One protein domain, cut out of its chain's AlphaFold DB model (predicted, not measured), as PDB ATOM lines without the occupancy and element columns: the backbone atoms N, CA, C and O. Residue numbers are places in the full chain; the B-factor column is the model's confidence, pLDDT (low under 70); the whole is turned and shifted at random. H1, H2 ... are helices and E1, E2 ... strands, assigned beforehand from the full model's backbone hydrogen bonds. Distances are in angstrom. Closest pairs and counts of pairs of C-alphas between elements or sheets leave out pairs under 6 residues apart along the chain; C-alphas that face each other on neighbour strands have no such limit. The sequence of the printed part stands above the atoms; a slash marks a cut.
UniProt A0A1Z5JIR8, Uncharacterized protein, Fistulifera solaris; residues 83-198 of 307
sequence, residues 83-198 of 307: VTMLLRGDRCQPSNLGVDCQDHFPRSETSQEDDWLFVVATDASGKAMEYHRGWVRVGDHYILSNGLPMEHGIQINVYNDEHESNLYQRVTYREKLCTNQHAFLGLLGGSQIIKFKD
ATOM      1  N   VAL A  83       5.311  -5.594   0.145       86.38
ATOM      2  CA  VAL A  83       4.682  -6.272  -0.985       86.38
ATOM      3  C   VAL A  83       4.156  -7.613  -0.515       86.38
ATOM      4  O   VAL A  83       4.860  -8.368   0.144       86.38
ATOM      5  N   THR A  84       2.897  -7.900  -0.822       86.69
ATOM      6  CA  THR A  84       2.330  -9.237  -0.646       86.69
ATOM      7  C   THR A  84       2.523 -10.013  -1.940       86.69
ATOM      8  O   THR A  84       2.203  -9.514  -3.023       86.69
ATOM      9  N   MET A  85       3.049 -11.218  -1.792       85.69
ATOM     10  CA  MET A  85       3.381 -12.155  -2.852       85.69
ATOM     11  C   MET A  85       2.541 -13.422  -2.696       85.69
ATOM     12  O   MET A  85       2.218 -13.793  -1.571       85.69
ATOM     13  N   LEU A  86       2.246 -14.103  -3.798       83.69
ATOM     14  CA  LEU A  86       1.671 -15.448  -3.842       83.69
ATOM     15  C   LEU A  86       2.721 -16.414  -4.403       83.69
ATOM     16  O   LEU A  86       3.235 -16.171  -5.498       83.69
ATOM     17  N   LEU A  87       3.026 -17.500  -3.685       84.44
ATOM     18  CA  LEU A  87       3.889 -18.571  -4.190       84.44
ATOM     19  C   LEU A  87       3.044 -19.557  -5.014       84.44
ATOM     20  O   LEU A  87       2.144 -20.189  -4.486       84.44
ATOM     21  N   ARG A  88       3.308 -19.694  -6.312       75.25
ATOM     22  CA  ARG A  88       2.513 -20.486  -7.264       75.25
ATOM     23  C   ARG A  88       3.131 -21.824  -7.650       75.25
ATOM     24  O   ARG A  88       2.412 -22.657  -8.179       75.25
ATOM     25  N   GLY A  89       4.436 -22.015  -7.444       69.31
ATOM     26  CA  GLY A  89       5.123 -23.267  -7.802       69.31
ATOM     27  C   GLY A  89       5.209 -23.580  -9.309       69.31
ATOM     28  O   GLY A  89       5.718 -24.629  -9.705       69.31
ATOM     29  N   ASP A  90       4.724 -22.671 -10.160       69.06
ATOM     30  CA  ASP A  90       4.724 -22.792 -11.617       69.06
ATOM     31  C   ASP A  90       6.100 -22.433 -12.230       69.06
ATOM     32  O   ASP A  90       6.931 -21.732 -11.642       69.06
ATOM     33  N   ARG A  91       6.326 -22.880 -13.473       71.69
ATOM     34  CA  ARG A  91       7.544 -22.569 -14.245       71.69
ATOM     35  C   ARG A  91       7.696 -21.074 -14.515       71.69
ATOM     36  O   ARG A  91       6.712 -20.370 -14.750       71.69
ATOM     37  N   CYS A  92       8.943 -20.621 -14.602       72.19
ATOM     38  CA  CYS A  92       9.250 -19.296 -15.118       72.19
ATOM     39  C   CYS A  92       8.804 -19.176 -16.574       72.19
ATOM     40  O   CYS A  92       9.259 -19.918 -17.446       72.19
ATOM     41  N   GLN A  93       7.959 -18.188 -16.858       65.25
ATOM     42  CA  GLN A  93       7.785 -17.690 -18.214       65.25
ATOM     43  C   GLN A  93       8.540 -16.365 -18.309       65.25
ATOM     44  O   GLN A  93       8.215 -15.435 -17.574       65.25
ATOM     45  N   PRO A  94       9.580 -16.257 -19.149       58.19
ATOM     46  CA  PRO A  94      10.284 -14.995 -19.308       58.19
ATOM     47  C   PRO A  94       9.326 -13.945 -19.886       58.19
ATOM     48  O   PRO A  94       8.632 -14.213 -20.868       58.19
ATOM     49  N   SER A  95       9.301 -12.742 -19.304       58.09
ATOM     50  CA  SER A  95       8.609 -11.594 -19.893       58.09
ATOM     51  C   SER A  95       9.625 -10.574 -20.398       58.09
ATOM     52  O   SER A  95      10.650 -10.314 -19.772       58.09
ATOM     53  N   ASN A  96       9.325  -9.934 -21.528       56.88
ATOM     54  CA  ASN A  96      10.145  -8.840 -22.060       56.88
ATOM     55  C   ASN A  96       9.955  -7.522 -21.280       56.88
ATOM     56  O   ASN A  96      10.366  -6.464 -21.750       56.88
ATOM     57  N   LEU A  97       9.294  -7.557 -20.118       59.84
ATOM     58  CA  LEU A  97       8.724  -6.384 -19.454       59.84
ATOM     59  C   LEU A  97       9.482  -5.981 -18.179       59.84
ATOM     60  O   LEU A  97       8.921  -5.305 -17.332       59.84
ATOM     61  N   GLY A  98      10.759  -6.351 -18.033       62.28
ATOM     62  CA  GLY A  98      11.601  -5.892 -16.911       62.28
ATOM     63  C   GLY A  98      11.654  -6.833 -15.702       62.28
ATOM     64  O   GLY A  98      12.200  -6.460 -14.658       62.28
ATOM     65  N   VAL A  99      11.147  -8.061 -15.852       72.62
ATOM     66  CA  VAL A  99      11.338  -9.148 -14.884       72.62
ATOM     67  C   VAL A  99      12.121 -10.278 -15.530       72.62
ATOM     68  O   VAL A  99      11.766 -10.772 -16.596       72.62
ATOM     69  N   ASP A 100      13.203 -10.671 -14.871       79.81
ATOM     70  CA  ASP A 100      14.045 -11.795 -15.262       79.81
ATOM     71  C   ASP A 100      13.652 -13.009 -14.420       79.81
ATOM     72  O   ASP A 100      13.627 -12.924 -13.196       79.81
ATOM     73  N   CYS A 101      13.296 -14.115 -15.067       79.25
ATOM     74  CA  CYS A 101      12.812 -15.318 -14.400       79.25
ATOM     75  C   CYS A 101      13.578 -16.527 -14.931       79.25
ATOM     76  O   CYS A 101      13.575 -16.781 -16.138       79.25
ATOM     77  N   GLN A 102      14.234 -17.263 -14.036       84.12
ATOM     78  CA  GLN A 102      15.100 -18.393 -14.362       84.12
ATOM     79  C   GLN A 102      14.707 -19.625 -13.545       84.12
ATOM     80  O   GLN A 102      14.711 -19.589 -12.314       84.12
ATOM     81  N   ASP A 103      14.417 -20.726 -14.241       81.75
ATOM     82  CA  ASP A 103      14.281 -22.052 -13.634       81.75
ATOM     83  C   ASP A 103      15.662 -22.733 -13.610       81.75
ATOM     84  O   ASP A 103      16.359 -22.772 -14.627       81.75
ATOM     85  N   HIS A 104      16.059 -23.275 -12.458       79.81
ATOM     86  CA  HIS A 104      17.390 -23.858 -12.241       79.81
ATOM     87  C   HIS A 104      17.392 -25.396 -12.122       79.81
ATOM     88  O   HIS A 104      18.458 -26.002 -12.237       79.81
ATOM     89  N   PHE A 105      16.225 -26.041 -11.982       69.12
ATOM     90  CA  PHE A 105      16.074 -27.505 -11.948       69.12
ATOM     91  C   PHE A 105      15.183 -28.037 -13.099       69.12
ATOM     92  O   PHE A 105      14.202 -27.391 -13.480       69.12
ATOM     93  N   PRO A 106      15.500 -29.201 -13.711       52.09
ATOM     94  CA  PRO A 106      14.822 -29.666 -14.920       52.09
ATOM     95  C   PRO A 106      13.439 -30.299 -14.668       52.09
ATOM     96  O   PRO A 106      13.323 -31.406 -14.163       52.09
ATOM     97  N   ARG A 107      12.407 -29.614 -15.175       44.06
ATOM     98  CA  ARG A 107      11.121 -30.058 -15.772       44.06
ATOM     99  C   ARG A 107      10.206 -31.121 -15.123       44.06
ATOM    100  O   ARG A 107       9.022 -31.035 -15.457       44.06
ATOM    101  N   SER A 108      10.638 -32.084 -14.307       43.25
ATOM    102  CA  SER A 108       9.750 -33.177 -13.840       43.25
ATOM    103  C   SER A 108       9.032 -32.909 -12.520       43.25
ATOM    104  O   SER A 108       8.014 -33.539 -12.260       43.25
ATOM    105  N   GLU A 109       9.520 -31.965 -11.724       48.59
ATOM    106  CA  GLU A 109       8.944 -31.594 -10.432       48.59
ATOM    107  C   GLU A 109       8.622 -30.100 -10.471       48.59
ATOM    108  O   GLU A 109       9.344 -29.264  -9.937       48.59
ATOM    109  N   THR A 110       7.560 -29.724 -11.188       50.94
ATOM    110  CA  THR A 110       6.827 -28.525 -10.763       50.94
ATOM    111  C   THR A 110       6.392 -28.812  -9.338       50.94
ATOM    112  O   THR A 110       5.726 -29.832  -9.137       50.94
ATOM    113  N   SER A 111       6.820 -27.991  -8.378       55.78
ATOM    114  CA  SER A 111       6.364 -28.128  -6.998       55.78
ATOM    115  C   SER A 111       4.843 -28.208  -7.024       55.78
ATOM    116  O   SER A 111       4.196 -27.346  -7.630       55.78
ATOM    117  N   GLN A 112       4.301 -29.300  -6.504       60.75
ATOM    118  CA  GLN A 112       2.872 -29.557  -6.538       60.75
ATOM    119  C   GLN A 112       2.171 -28.583  -5.589       60.75
ATOM    120  O   GLN A 112       2.803 -27.962  -4.728       60.75
ATOM    121  N   GLU A 113       0.861 -28.413  -5.770       60.09
ATOM    122  CA  GLU A 113       0.050 -27.750  -4.749       60.09
ATOM    123  C   GLU A 113       0.379 -28.365  -3.379       60.09
ATOM    124  O   GLU A 113       0.505 -29.584  -3.261       60.09
ATOM    125  N   ASP A 114       0.557 -27.510  -2.371       63.88
ATOM    126  CA  ASP A 114       0.921 -27.856  -0.989       63.88
ATOM    127  C   ASP A 114       2.393 -28.178  -0.683       63.88
ATOM    128  O   ASP A 114       2.725 -28.409   0.485       63.88
ATOM    129  N   ASP A 115       3.301 -28.096  -1.659       80.50
ATOM    130  CA  ASP A 115       4.736 -28.199  -1.379       80.50
ATOM    131  C   ASP A 115       5.231 -27.020  -0.528       80.50
ATOM    132  O   ASP A 115       4.862 -25.865  -0.742       80.50
ATOM    133  N   TRP A 116       6.114 -27.302   0.429       88.31
ATOM    134  CA  TRP A 116       6.807 -26.275   1.205       88.31
ATOM    135  C   TRP A 116       8.131 -25.934   0.537       88.31
ATOM    136  O   TRP A 116       8.977 -26.806   0.352       88.31
ATOM    137  N   LEU A 117       8.324 -24.658   0.210       88.88
ATOM    138  CA  LEU A 117       9.550 -24.140  -0.385       88.88
ATOM    139  C   LEU A 117      10.154 -23.069   0.516       88.88
ATOM    140  O   LEU A 117       9.445 -22.296   1.159       88.88
ATOM    141  N   PHE A 118      11.477 -23.011   0.562       92.19
ATOM    142  CA  PHE A 118      12.187 -21.987   1.309       92.19
ATOM    143  C   PHE A 118      12.425 -20.778   0.405       92.19
ATOM    144  O   PHE A 118      13.096 -20.872  -0.621       92.19
ATOM    145  N   VAL A 119      11.845 -19.637   0.762       93.00
ATOM    146  CA  VAL A 119      11.890 -18.409  -0.033       93.00
ATOM    147  C   VAL A 119      12.824 -17.409   0.630       93.00
ATOM    148  O   VAL A 119      12.683 -17.095   1.813       93.00
ATOM    149  N   VAL A 120      13.744 -16.857  -0.158       94.19
ATOM    150  CA  VAL A 120      14.619 -15.754   0.249       94.19
ATOM    151  C   VAL A 120      14.426 -14.603  -0.724       94.19
ATOM    152  O   VAL A 120      14.662 -14.746  -1.924       94.19
ATOM    153  N   ALA A 121      13.993 -13.453  -0.213       92.69
ATOM    154  CA  ALA A 121      13.800 -12.247  -1.002       92.69
ATOM    155  C   ALA A 121      14.726 -11.135  -0.521       92.69
ATOM    156  O   ALA A 121      14.715 -10.763   0.654       92.69
ATOM    157  N   THR A 122      15.482 -10.567  -1.451       92.94
ATOM    158  CA  THR A 122      16.441  -9.495  -1.203       92.94
ATOM    159  C   THR A 122      16.237  -8.335  -2.168       92.94
ATOM    160  O   THR A 122      15.393  -8.378  -3.064       92.94
ATOM    161  N   ASP A 123      17.042  -7.287  -2.032       89.00
ATOM    162  CA  ASP A 123      17.221  -6.307  -3.097       89.00
ATOM    163  C   ASP A 123      17.767  -6.955  -4.384       89.00
ATOM    164  O   ASP A 123      18.333  -8.051  -4.360       89.00
ATOM    165  N   ALA A 124      17.605  -6.279  -5.523       81.56
ATOM    166  CA  ALA A 124      18.045  -6.783  -6.828       81.56
ATOM    167  C   ALA A 124      19.567  -7.002  -6.929       81.56
ATOM    168  O   ALA A 124      20.014  -7.709  -7.829       81.56
ATOM    169  N   SER A 125      20.368  -6.425  -6.020       81.81
ATOM    170  CA  SER A 125      21.802  -6.737  -5.910       81.81
ATOM    171  C   SER A 125      22.071  -8.109  -5.270       81.81
ATOM    172  O   SER A 125      23.171  -8.651  -5.391       81.81
ATOM    173  N   GLY A 126      21.059  -8.687  -4.620       70.69
ATOM    174  CA  GLY A 126      21.064 -10.036  -4.076       70.69
ATOM    175  C   GLY A 126      21.557 -10.156  -2.635       70.69
ATOM    176  O   GLY A 126      21.646 -11.286  -2.158       70.69
ATOM    177  N   LYS A 127      21.970  -9.063  -1.963       72.25
ATOM    178  CA  LYS A 127      22.714  -9.162  -0.685       72.25
ATOM    179  C   LYS A 127      22.574  -7.993   0.293       72.25
ATOM    180  O   LYS A 127      22.949  -8.171   1.449       72.25
ATOM    181  N   ALA A 128      22.123  -6.806  -0.117       77.75
ATOM    182  CA  ALA A 128      22.222  -5.627   0.753       77.75
ATOM    183  C   ALA A 128      21.036  -5.489   1.715       77.75
ATOM    184  O   ALA A 128      21.195  -4.986   2.826       77.75
ATOM    185  N   MET A 129      19.851  -5.929   1.295       87.44
ATOM    186  CA  MET A 129      18.633  -5.856   2.100       87.44
ATOM    187  C   MET A 129      17.844  -7.145   1.942       87.44
ATOM    188  O   MET A 129      17.588  -7.556   0.817       87.44
ATOM    189  N   GLU A 130      17.448  -7.755   3.057       92.88
ATOM    190  CA  GLU A 130      16.556  -8.915   3.089       92.88
ATOM    191  C   GLU A 130      15.139  -8.453   3.440       92.88
ATOM    192  O   GLU A 130      14.944  -7.719   4.408       92.88
ATOM    193  N   TYR A 131      14.159  -8.860   2.636       93.00
ATOM    194  CA  TYR A 131      12.742  -8.541   2.822       93.00
ATOM    195  C   TYR A 131      11.925  -9.742   3.292       93.00
ATOM    196  O   TYR A 131      10.819  -9.566   3.801       93.00
ATOM    197  N   HIS A 132      12.420 -10.955   3.056       95.25
ATOM    198  CA  HIS A 132      11.773 -12.189   3.471       95.25
ATOM    199  C   HIS A 132      12.784 -13.331   3.511       95.25
ATOM    200  O   HIS A 132      13.631 -13.442   2.622       95.25
ATOM    201  N   ARG A 133      12.635 -14.201   4.507       95.62
ATOM    202  CA  ARG A 133      13.350 -15.468   4.631       95.62
ATOM    203  C   ARG A 133      12.473 -16.439   5.406       95.62
ATOM    204  O   ARG A 133      12.178 -16.190   6.575       95.62
ATOM    205  N   GLY A 134      12.069 -17.532   4.777       96.12
ATOM    206  CA  GLY A 134      11.272 -18.542   5.462       96.12
ATOM    207  C   GLY A 134      10.615 -19.554   4.540       96.12
ATOM    208  O   GLY A 134      10.667 -19.450   3.318       96.12
ATOM    209  N   TRP A 135       9.990 -20.542   5.169       94.25
ATOM    210  CA  TRP A 135       9.179 -21.542   4.493       94.25
ATOM    211  C   TRP A 135       7.831 -20.950   4.079       94.25
ATOM    212  O   TRP A 135       7.128 -20.350   4.894       94.25
ATOM    213  N   VAL A 136       7.472 -21.148   2.815       91.44
ATOM    214  CA  VAL A 136       6.205 -20.736   2.216       91.44
ATOM    215  C   VAL A 136       5.637 -21.937   1.475       91.44
ATOM    216  O   VAL A 136       6.343 -22.604   0.718       91.44
ATOM    217  N   ARG A 137       4.362 -22.229   1.706       89.12
ATOM    218  CA  ARG A 137       3.659 -23.295   1.000       89.12
ATOM    219  C   ARG A 137       3.193 -22.806  -0.370       89.12
ATOM    220  O   ARG A 137       2.762 -21.663  -0.514       89.12
ATOM    221  N   VAL A 138       3.274 -23.656  -1.388       84.06
ATOM    222  CA  VAL A 138       2.701 -23.376  -2.709       84.06
ATOM    223  C   VAL A 138       1.190 -23.174  -2.562       84.06
ATOM    224  O   VAL A 138       0.495 -24.025  -2.013       84.06
ATOM    225  N   GLY A 139       0.699 -22.033  -3.039       78.38
ATOM    226  CA  GLY A 139      -0.665 -21.539  -2.851       78.38
ATOM    227  C   GLY A 139      -0.793 -20.450  -1.779       78.38
ATOM    228  O   GLY A 139      -1.783 -19.722  -1.791       78.38
ATOM    229  N   ASP A 140       0.203 -20.279  -0.902       86.25
ATOM    230  CA  ASP A 140       0.122 -19.331   0.211       86.25
ATOM    231  C   ASP A 140       0.693 -17.944  -0.124       86.25
ATOM    232  O   ASP A 140       1.575 -17.749  -0.974       86.25
ATOM    233  N   HIS A 141       0.187 -16.953   0.614       88.62
ATOM    234  CA  HIS A 141       0.675 -15.583   0.579       88.62
ATOM    235  C   HIS A 141       1.841 -15.375   1.545       88.62
ATOM    236  O   HIS A 141       1.806 -15.815   2.692       88.62
ATOM    237  N   TYR A 142       2.832 -14.597   1.122       91.75
ATOM    238  CA  TYR A 142       3.933 -14.158   1.974       91.75
ATOM    239  C   TYR A 142       4.227 -12.671   1.768       91.75
ATOM    240  O   TYR A 142       3.863 -12.073   0.753       91.75
ATOM    241  N   ILE A 143       4.831 -12.035   2.771       91.88
ATOM    242  CA  ILE A 143       5.064 -10.588   2.780       91.88
ATOM    243  C   ILE A 143       6.560 -10.315   2.675       91.88
ATOM    244  O   ILE A 143       7.357 -10.879   3.425       91.88
ATOM    245  N   LEU A 144       6.905  -9.411   1.763       92.25
ATOM    246  CA  LEU A 144       8.213  -8.788   1.640       92.25
ATOM    247  C   LEU A 144       8.186  -7.465   2.402       92.25
ATOM    248  O   LEU A 144       7.441  -6.560   2.023       92.25
ATOM    249  N   SER A 145       8.964  -7.344   3.475       92.12
ATOM    250  CA  SER A 145       9.170  -6.074   4.172       92.12
ATOM    251  C   SER A 145      10.399  -6.127   5.074       92.12
ATOM    252  O   SER A 145      10.674  -7.138   5.706       92.12
ATOM    253  N   ASN A 146      11.099  -5.002   5.183       90.62
ATOM    254  CA  ASN A 146      12.191  -4.789   6.137       90.62
ATOM    255  C   ASN A 146      11.969  -3.531   7.004       90.62
ATOM    256  O   ASN A 146      12.901  -3.034   7.632       90.62
ATOM    257  N   GLY A 147      10.747  -2.985   7.005       87.50
ATOM    258  CA  GLY A 147      10.402  -1.743   7.706       87.50
ATOM    259  C   GLY A 147      10.850  -0.450   7.010       87.50
ATOM    260  O   GLY A 147      10.601   0.631   7.547       87.50
ATOM    261  N   LEU A 148      11.469  -0.530   5.829       88.81
ATOM    262  CA  LEU A 148      11.901   0.617   5.030       88.81
ATOM    263  C   LEU A 148      11.118   0.707   3.706       88.81
ATOM    264  O   LEU A 148      10.566  -0.297   3.249       88.81
ATOM    265  N   PRO A 149      11.067   1.893   3.067       86.88
ATOM    266  CA  PRO A 149      10.532   2.022   1.716       86.88
ATOM    267  C   PRO A 149      11.281   1.118   0.726       86.88
ATOM    268  O   PRO A 149      12.512   1.099   0.679       86.88
ATOM    269  N   MET A 150      10.538   0.394  -0.105       84.44
ATOM    270  CA  MET A 150      11.069  -0.516  -1.118       84.44
ATOM    271  C   MET A 150      11.393   0.256  -2.401       84.44
ATOM    272  O   MET A 150      10.641   0.263  -3.375       84.44
ATOM    273  N   GLU A 151      12.527   0.957  -2.383       76.88
ATOM    274  CA  GLU A 151      12.968   1.847  -3.468       76.88
ATOM    275  C   GLU A 151      13.799   1.162  -4.556       76.88
ATOM    276  O   GLU A 151      14.146   1.790  -5.561       76.88
ATOM    277  N   HIS A 152      14.130  -0.109  -4.362       77.88
ATOM    278  CA  HIS A 152      14.986  -0.885  -5.249       77.88
ATOM    279  C   HIS A 152      14.212  -2.028  -5.901       77.88
ATOM    280  O   HIS A 152      13.132  -2.412  -5.451       77.88
ATOM    281  N   GLY A 153      14.797  -2.580  -6.963       81.75
ATOM    282  CA  GLY A 153      14.358  -3.863  -7.488       81.75
ATOM    283  C   GLY A 153      14.470  -4.968  -6.433       81.75
ATOM    284  O   GLY A 153      15.185  -4.828  -5.436       81.75
ATOM    285  N   ILE A 154      13.782  -6.078  -6.671       86.88
ATOM    286  CA  ILE A 154      13.716  -7.230  -5.768       86.88
ATOM    287  C   ILE A 154      14.268  -8.450  -6.490       86.88
ATOM    288  O   ILE A 154      13.951  -8.672  -7.656       86.88
ATOM    289  N   GLN A 155      15.040  -9.268  -5.786       89.38
ATOM    290  CA  GLN A 155      15.365 -10.622  -6.211       89.38
ATOM    291  C   GLN A 155      14.729 -11.620  -5.248       89.38
ATOM    292  O   GLN A 155      14.851 -11.478  -4.036       89.38
ATOM    293  N   ILE A 156      14.069 -12.635  -5.787       90.06
ATOM    294  CA  ILE A 156      13.439 -13.722  -5.049       90.06
ATOM    295  C   ILE A 156      14.090 -15.013  -5.514       90.06
ATOM    296  O   ILE A 156      14.067 -15.331  -6.701       90.06
ATOM    297  N   ASN A 157      14.668 -15.744  -4.576       90.81
ATOM    298  CA  ASN A 157      15.181 -17.083  -4.788       90.81
ATOM    299  C   ASN A 157      14.283 -18.069  -4.034       90.81
ATOM    300  O   ASN A 157      13.925 -17.835  -2.879       90.81
ATOM    301  N   VAL A 158      13.934 -19.163  -4.697       89.06
ATOM    302  CA  VAL A 158      13.116 -20.243  -4.148       89.06
ATOM    303  C   VAL A 158      13.968 -21.503  -4.105       89.06
ATOM    304  O   VAL A 158      14.570 -21.870  -5.115       89.06
ATOM    305  N   TYR A 159      14.018 -22.153  -2.949       88.81
ATOM    306  CA  TYR A 159      14.820 -23.340  -2.673       88.81
ATOM    307  C   TYR A 159      13.931 -24.470  -2.140       88.81
ATOM    308  O   TYR A 159      12.860 -24.211  -1.591       88.81
ATOM    309  N   ASN A 160      14.384 -25.718  -2.252       87.25
ATOM    310  CA  ASN A 160      13.737 -26.848  -1.563       87.25
ATOM    311  C   ASN A 160      14.249 -27.061  -0.131       87.25
ATOM    312  O   ASN A 160      13.785 -27.971   0.552       87.25
ATOM    313  N   ASP A 161      15.229 -26.271   0.304       87.94
ATOM    314  CA  ASP A 161      15.896 -26.427   1.587       87.94
ATOM    315  C   ASP A 161      16.280 -25.071   2.192       87.94
ATOM    316  O   ASP A 161      16.560 -24.100   1.488       87.94
ATOM    317  N   GLU A 162      16.318 -25.016   3.522       91.56
ATOM    318  CA  GLU A 162      16.654 -23.811   4.289       91.56
ATOM    319  C   GLU A 162      18.149 -23.457   4.284       91.56
ATOM    320  O   GLU A 162      18.530 -22.368   4.713       91.56
ATOM    321  N   HIS A 163      19.009 -24.366   3.819       92.62
ATOM    322  CA  HIS A 163      20.446 -24.132   3.668       92.62
ATOM    323  C   HIS A 163      20.791 -23.515   2.307       92.62
ATOM    324  O   HIS A 163      21.969 -23.311   2.012       92.62
ATOM    325  N   GLU A 164      19.772 -23.195   1.501       89.81
ATOM    326  CA  GLU A 164      19.896 -22.579   0.183       89.81
ATOM    327  C   GLU A 164      20.764 -23.405  -0.785       89.81
ATOM    328  O   GLU A 164      21.415 -22.860  -1.683       89.81
ATOM    329  N   SER A 165      20.805 -24.731  -0.604       87.25
ATOM    330  CA  SER A 165      21.706 -25.610  -1.354       87.25
ATOM    331  C   SER A 165      21.184 -25.955  -2.750       87.25
ATOM    332  O   SER A 165      21.977 -26.042  -3.691       87.25
ATOM    333  N   ASN A 166      19.862 -26.073  -2.921       84.81
ATOM    334  CA  ASN A 166      19.240 -26.337  -4.218       84.81
ATOM    335  C   ASN A 166      18.283 -25.208  -4.606       84.81
ATOM    336  O   ASN A 166      17.128 -25.152  -4.181       84.81
ATOM    337  N   LEU A 167      18.774 -24.303  -5.453       87.81
ATOM    338  CA  LEU A 167      17.964 -23.247  -6.053       87.81
ATOM    339  C   LEU A 167      17.008 -23.853  -7.087       87.81
ATOM    340  O   LEU A 167      17.452 -24.401  -8.095       87.81
ATOM    341  N   TYR A 168      15.706 -23.712  -6.858       84.00
ATOM    342  CA  TYR A 168      14.661 -24.098  -7.807       84.00
ATOM    343  C   TYR A 168      14.452 -23.002  -8.838       84.00
ATOM    344  O   TYR A 168      14.449 -23.259 -10.045       84.00
ATOM    345  N   GLN A 169      14.300 -21.769  -8.359       85.31
ATOM    346  CA  GLN A 169      13.880 -20.662  -9.198       85.31
ATOM    347  C   GLN A 169      14.426 -19.335  -8.702       85.31
ATOM    348  O   GLN A 169      14.556 -19.107  -7.497       85.31
ATOM    349  N   ARG A 170      14.701 -18.442  -9.650       88.06
ATOM    350  CA  ARG A 170      15.050 -17.052  -9.388       88.06
ATOM    351  C   ARG A 170      14.129 -16.128 -10.165       88.06
ATOM    352  O   ARG A 170      14.012 -16.257 -11.380       88.06
ATOM    353  N   VAL A 171      13.544 -15.162  -9.468       84.69
ATOM    354  CA  VAL A 171      12.742 -14.080 -10.044       84.69
ATOM    355  C   VAL A 171      13.370 -12.750  -9.651       84.69
ATOM    356  O   VAL A 171      13.496 -12.446  -8.468       84.69
ATOM    357  N   THR A 172      13.753 -11.936 -10.627       84.75
ATOM    358  CA  THR A 172      14.373 -10.630 -10.401       84.75
ATOM    359  C   THR A 172      13.552  -9.530 -11.059       84.75
ATOM    360  O   THR A 172      13.526  -9.389 -12.282       84.75
ATOM    361  N   TYR A 173      12.940  -8.693 -10.230       80.50
ATOM    362  CA  TYR A 173      12.314  -7.432 -10.607       80.50
ATOM    363  C   TYR A 173      13.398  -6.355 -10.625       80.50
ATOM    364  O   TYR A 173      13.843  -5.905  -9.572       80.50
ATOM    365  N   ARG A 174      13.886  -5.972 -11.811       75.38
ATOM    366  CA  ARG A 174      15.068  -5.092 -11.926       75.38
ATOM    367  C   ARG A 174      14.758  -3.623 -11.649       75.38
ATOM    368  O   ARG A 174      15.621  -2.885 -11.183       75.38
ATOM    369  N   GLU A 175      13.542  -3.201 -11.963       73.12
ATOM    370  CA  GLU A 175      13.114  -1.809 -11.858       73.12
ATOM    371  C   GLU A 175      12.395  -1.530 -10.535       73.12
ATOM    372  O   GLU A 175      12.018  -2.446  -9.801       73.12
ATOM    373  N   LYS A 176      12.187  -0.241 -10.229       72.00
ATOM    374  CA  LYS A 176      11.337   0.147  -9.103       72.00
ATOM    375  C   LYS A 176       9.945  -0.432  -9.327       72.00
ATOM    376  O   LYS A 176       9.350  -0.259 -10.389       72.00
ATOM    377  N   LEU A 177       9.398  -1.062  -8.295       71.31
ATOM    378  CA  LEU A 177       8.136  -1.796  -8.376       71.31
ATOM    379  C   LEU A 177       6.939  -0.967  -8.872       71.31
ATOM    380  O   LEU A 177       5.951  -1.515  -9.339       71.31
ATOM    381  N   CYS A 178       7.021   0.358  -8.792       69.44
ATOM    382  CA  CYS A 178       5.942   1.261  -9.174       69.44
ATOM    383  C   CYS A 178       6.124   1.934 -10.542       69.44
ATOM    384  O   CYS A 178       5.207   2.621 -10.997       69.44
ATOM    385  N   THR A 179       7.275   1.765 -11.208       62.25
ATOM    386  CA  THR A 179       7.585   2.487 -12.456       62.25
ATOM    387  C   THR A 179       7.222   1.726 -13.726       62.25
ATOM    388  O   THR A 179       6.999   2.364 -14.750       62.25
ATOM    389  N   ASN A 180       7.111   0.396 -13.680       58.44
ATOM    390  CA  ASN A 180       6.855  -0.419 -14.869       58.44
ATOM    391  C   ASN A 180       5.792  -1.477 -14.601       58.44
ATOM    392  O   ASN A 180       6.068  -2.608 -14.228       58.44
ATOM    393  N   GLN A 181       4.543  -1.059 -14.758       54.59
ATOM    394  CA  GLN A 181       3.378  -1.844 -14.366       54.59
ATOM    395  C   GLN A 181       3.115  -3.044 -15.274       54.59
ATOM    396  O   GLN A 181       2.661  -4.082 -14.804       54.59
ATOM    397  N   HIS A 182       3.448  -2.938 -16.562       51.81
ATOM    398  CA  HIS A 182       3.263  -4.036 -17.512       51.81
ATOM    399  C   HIS A 182       4.085  -5.273 -17.128       51.81
ATOM    400  O   HIS A 182       3.656  -6.394 -17.392       51.81
ATOM    401  N   ALA A 183       5.204  -5.069 -16.425       52.25
ATOM    402  CA  ALA A 183       6.035  -6.111 -15.842       52.25
ATOM    403  C   ALA A 183       5.248  -7.104 -14.975       52.25
ATOM    404  O   ALA A 183       5.584  -8.276 -14.965       52.25
ATOM    405  N   PHE A 184       4.198  -6.667 -14.273       54.91
ATOM    406  CA  PHE A 184       3.539  -7.463 -13.225       54.91
ATOM    407  C   PHE A 184       2.312  -8.252 -13.694       54.91
ATOM    408  O   PHE A 184       1.765  -9.034 -12.922       54.91
ATOM    409  N   LEU A 185       1.873  -8.045 -14.940       50.59
ATOM    410  CA  LEU A 185       0.720  -8.743 -15.530       50.59
ATOM    411  C   LEU A 185       1.101 -10.098 -16.148       50.59
ATOM    412  O   LEU A 185       0.230 -10.925 -16.409       50.59
ATOM    413  N   GLY A 186       2.396 -10.321 -16.388       48.62
ATOM    414  CA  GLY A 186       2.923 -11.585 -16.888       48.62
ATOM    415  C   GLY A 186       3.163 -12.573 -15.751       48.62
ATOM    416  O   GLY A 186       3.704 -12.211 -14.711       48.62
ATOM    417  N   LEU A 187       2.777 -13.831 -15.962       51.38
ATOM    418  CA  LEU A 187       3.126 -14.967 -15.109       51.38
ATOM    419  C   LEU A 187       4.651 -15.078 -14.991       51.38
ATOM    420  O   LEU A 187       5.307 -15.632 -15.864       51.38
ATOM    421  N   LEU A 188       5.229 -14.536 -13.928       51.56
ATOM    422  CA  LEU A 188       6.678 -14.486 -13.759       51.56
ATOM    423  C   LEU A 188       7.113 -15.453 -12.672       51.56
ATOM    424  O   LEU A 188       7.518 -15.067 -11.581       51.56
ATOM    425  N   GLY A 189       7.008 -16.734 -13.013       54.22
ATOM    426  CA  GLY A 189       7.514 -17.828 -12.199       54.22
ATOM    427  C   GLY A 189       6.682 -18.136 -10.968       54.22
ATOM    428  O   GLY A 189       5.504 -17.800 -10.865       54.22
ATOM    429  N   GLY A 190       7.326 -18.822 -10.037       63.47
ATOM    430  CA  GLY A 190       6.733 -19.364  -8.832       63.47
ATOM    431  C   GLY A 190       6.347 -18.309  -7.813       63.47
ATOM    432  O   GLY A 190       5.736 -18.694  -6.834       63.47
ATOM    433  N   SER A 191       6.604 -17.015  -8.027       77.00
ATOM    434  CA  SER A 191       6.210 -15.946  -7.102       77.00
ATOM    435  C   SER A 191       5.583 -14.764  -7.834       77.00
ATOM    436  O   SER A 191       6.218 -14.137  -8.675       77.00
ATOM    437  N   GLN A 192       4.345 -14.415  -7.478       77.19
ATOM    438  CA  GLN A 192       3.581 -13.336  -8.108       77.19
ATOM    439  C   GLN A 192       3.292 -12.201  -7.122       77.19
ATOM    440  O   GLN A 192       2.875 -12.451  -5.995       77.19
ATOM    441  N   ILE A 193       3.458 -10.948  -7.552       78.94
ATOM    442  CA  ILE A 193       3.032  -9.783  -6.767       78.94
ATOM    443  C   ILE A 193       1.506  -9.666  -6.811       78.94
ATOM    444  O   ILE A 193       0.930  -9.578  -7.895       78.94
ATOM    445  N   ILE A 194       0.865  -9.592  -5.641       75.50
ATOM    446  CA  ILE A 194      -0.597  -9.441  -5.523       75.50
ATOM    447  C   ILE A 194      -1.022  -8.136  -4.841       75.50
ATOM    448  O   ILE A 194      -2.142  -7.674  -5.040       75.50
ATOM    449  N   LYS A 195      -0.163  -7.508  -4.025       79.19
ATOM    450  CA  LYS A 195      -0.523  -6.264  -3.322       79.19
ATOM    451  C   LYS A 195       0.690  -5.431  -2.938       79.19
ATOM    452  O   LYS A 195       1.659  -5.971  -2.417       79.19
ATOM    453  N   PHE A 196       0.577  -4.113  -3.064       81.88
ATOM    454  CA  PHE A 196       1.515  -3.152  -2.485       81.88
ATOM    455  C   PHE A 196       0.879  -2.443  -1.292       81.88
ATOM    456  O   PHE A 196      -0.298  -2.072  -1.362       81.88
ATOM    457  N   LYS A 197       1.636  -2.241  -0.209       84.50
ATOM    458  CA  LYS A 197       1.151  -1.528   0.980       84.50
ATOM    459  C   LYS A 197       2.109  -0.436   1.451       84.50
ATOM    460  O   LYS A 197       3.322  -0.551   1.272       84.50
ATOM    461  N   ASP A 198       1.552   0.598   2.075       84.44
ATOM    462  CA  ASP A 198       2.291   1.700   2.696       84.44
ATOM    463  C   ASP A 198       2.802   1.301   4.090       84.44
ATOM    464  O   ASP A 198       2.623   0.173   4.562       84.44
TER     465      ASP A 198
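This is residues 83 to 198 of the 307 residues of an uncharacterized protein of Fistulifera solaris (UniProt A0A1Z5JIR8). Two twisted antiparallel sheets lie face to face as a sandwich, a wider one of five strands and a smaller one of three, with their strands crossed at 30 degrees. The sheets come together along the side where E4 and E5 meet; on the other side E2 and E8 stay apart, and the short helix H1 sits at that open edge. The printed part has 116 residues, with eight named strands and one named helix in the order E1 E2 E3 E4 E5 E6 E7 H1 E8; the sheets run E2 - E7 - E6 - E3 - E4 and E5 - E1 - E8. The class is mostly strand, though under half of the residues, 54, are in named elements. The whole is compact, with a radius of gyration of the C-alphas of 13.0 A and spans of 36 by 29 by 23 A.

E1, residues 83 to 87, is the inner strand between E5, residues 141 to 144, and E8, residues 191 to 197. N 85 and O 142 are 2.8 A apart, and N 86 and O 192 2.8 A. This sheet is only just strongly twisted, its C-alphas up to 4.1 A off its best plane. In the other sheet, E2, residues 99 to 103, is an edge strand beside E7, residues 167 to 173, with N 102 and O 170 at 2.8 A. E3, residues 116 to 123, and E4, residues 130 to 137, form a hairpin, with N 119 and O 134 at 2.8 A; E4 bends by 60 degrees at residue 134. E6, residues 154 to 159, pairs with E3, N 157 and O 120 at 2.8 A, and forms a hairpin with E7, N 156 and O 171 at 2.7 A. The closest C-alphas of E4 and E5 are those of Tyr 131 and Leu 144, 4.7 A. H1, residues 181 to 184, only grazes the five-stranded sheet with residues 182 to 184; it is too short for an O i to N i+4 pair, and its one O i to N i+3 pair is within range.

E1 begins at C-alpha 83, (4.682, -6.272, -0.985), and is 12.7 A long; E2 is 13.3 A. E3 is 22.9 A and E4 19.4 A. E5 is 10.2 A, E6 16.4 A, E7 17.4 A and H1 5.7 A. E8, 17.3 A, ends at C-alpha 197, (1.151, -1.528, 0.980).

The C-alphas farthest apart, those of Ser 108 and Asp 198, are 39.3 A apart. The printed part has no cut. The links E1 to E2 and E2 to E3 are long. Mean pLDDT of the printed part is 77.5; residues 89 to 90, 93 to 98, 105 to 114 and 178 to 190 are under 70.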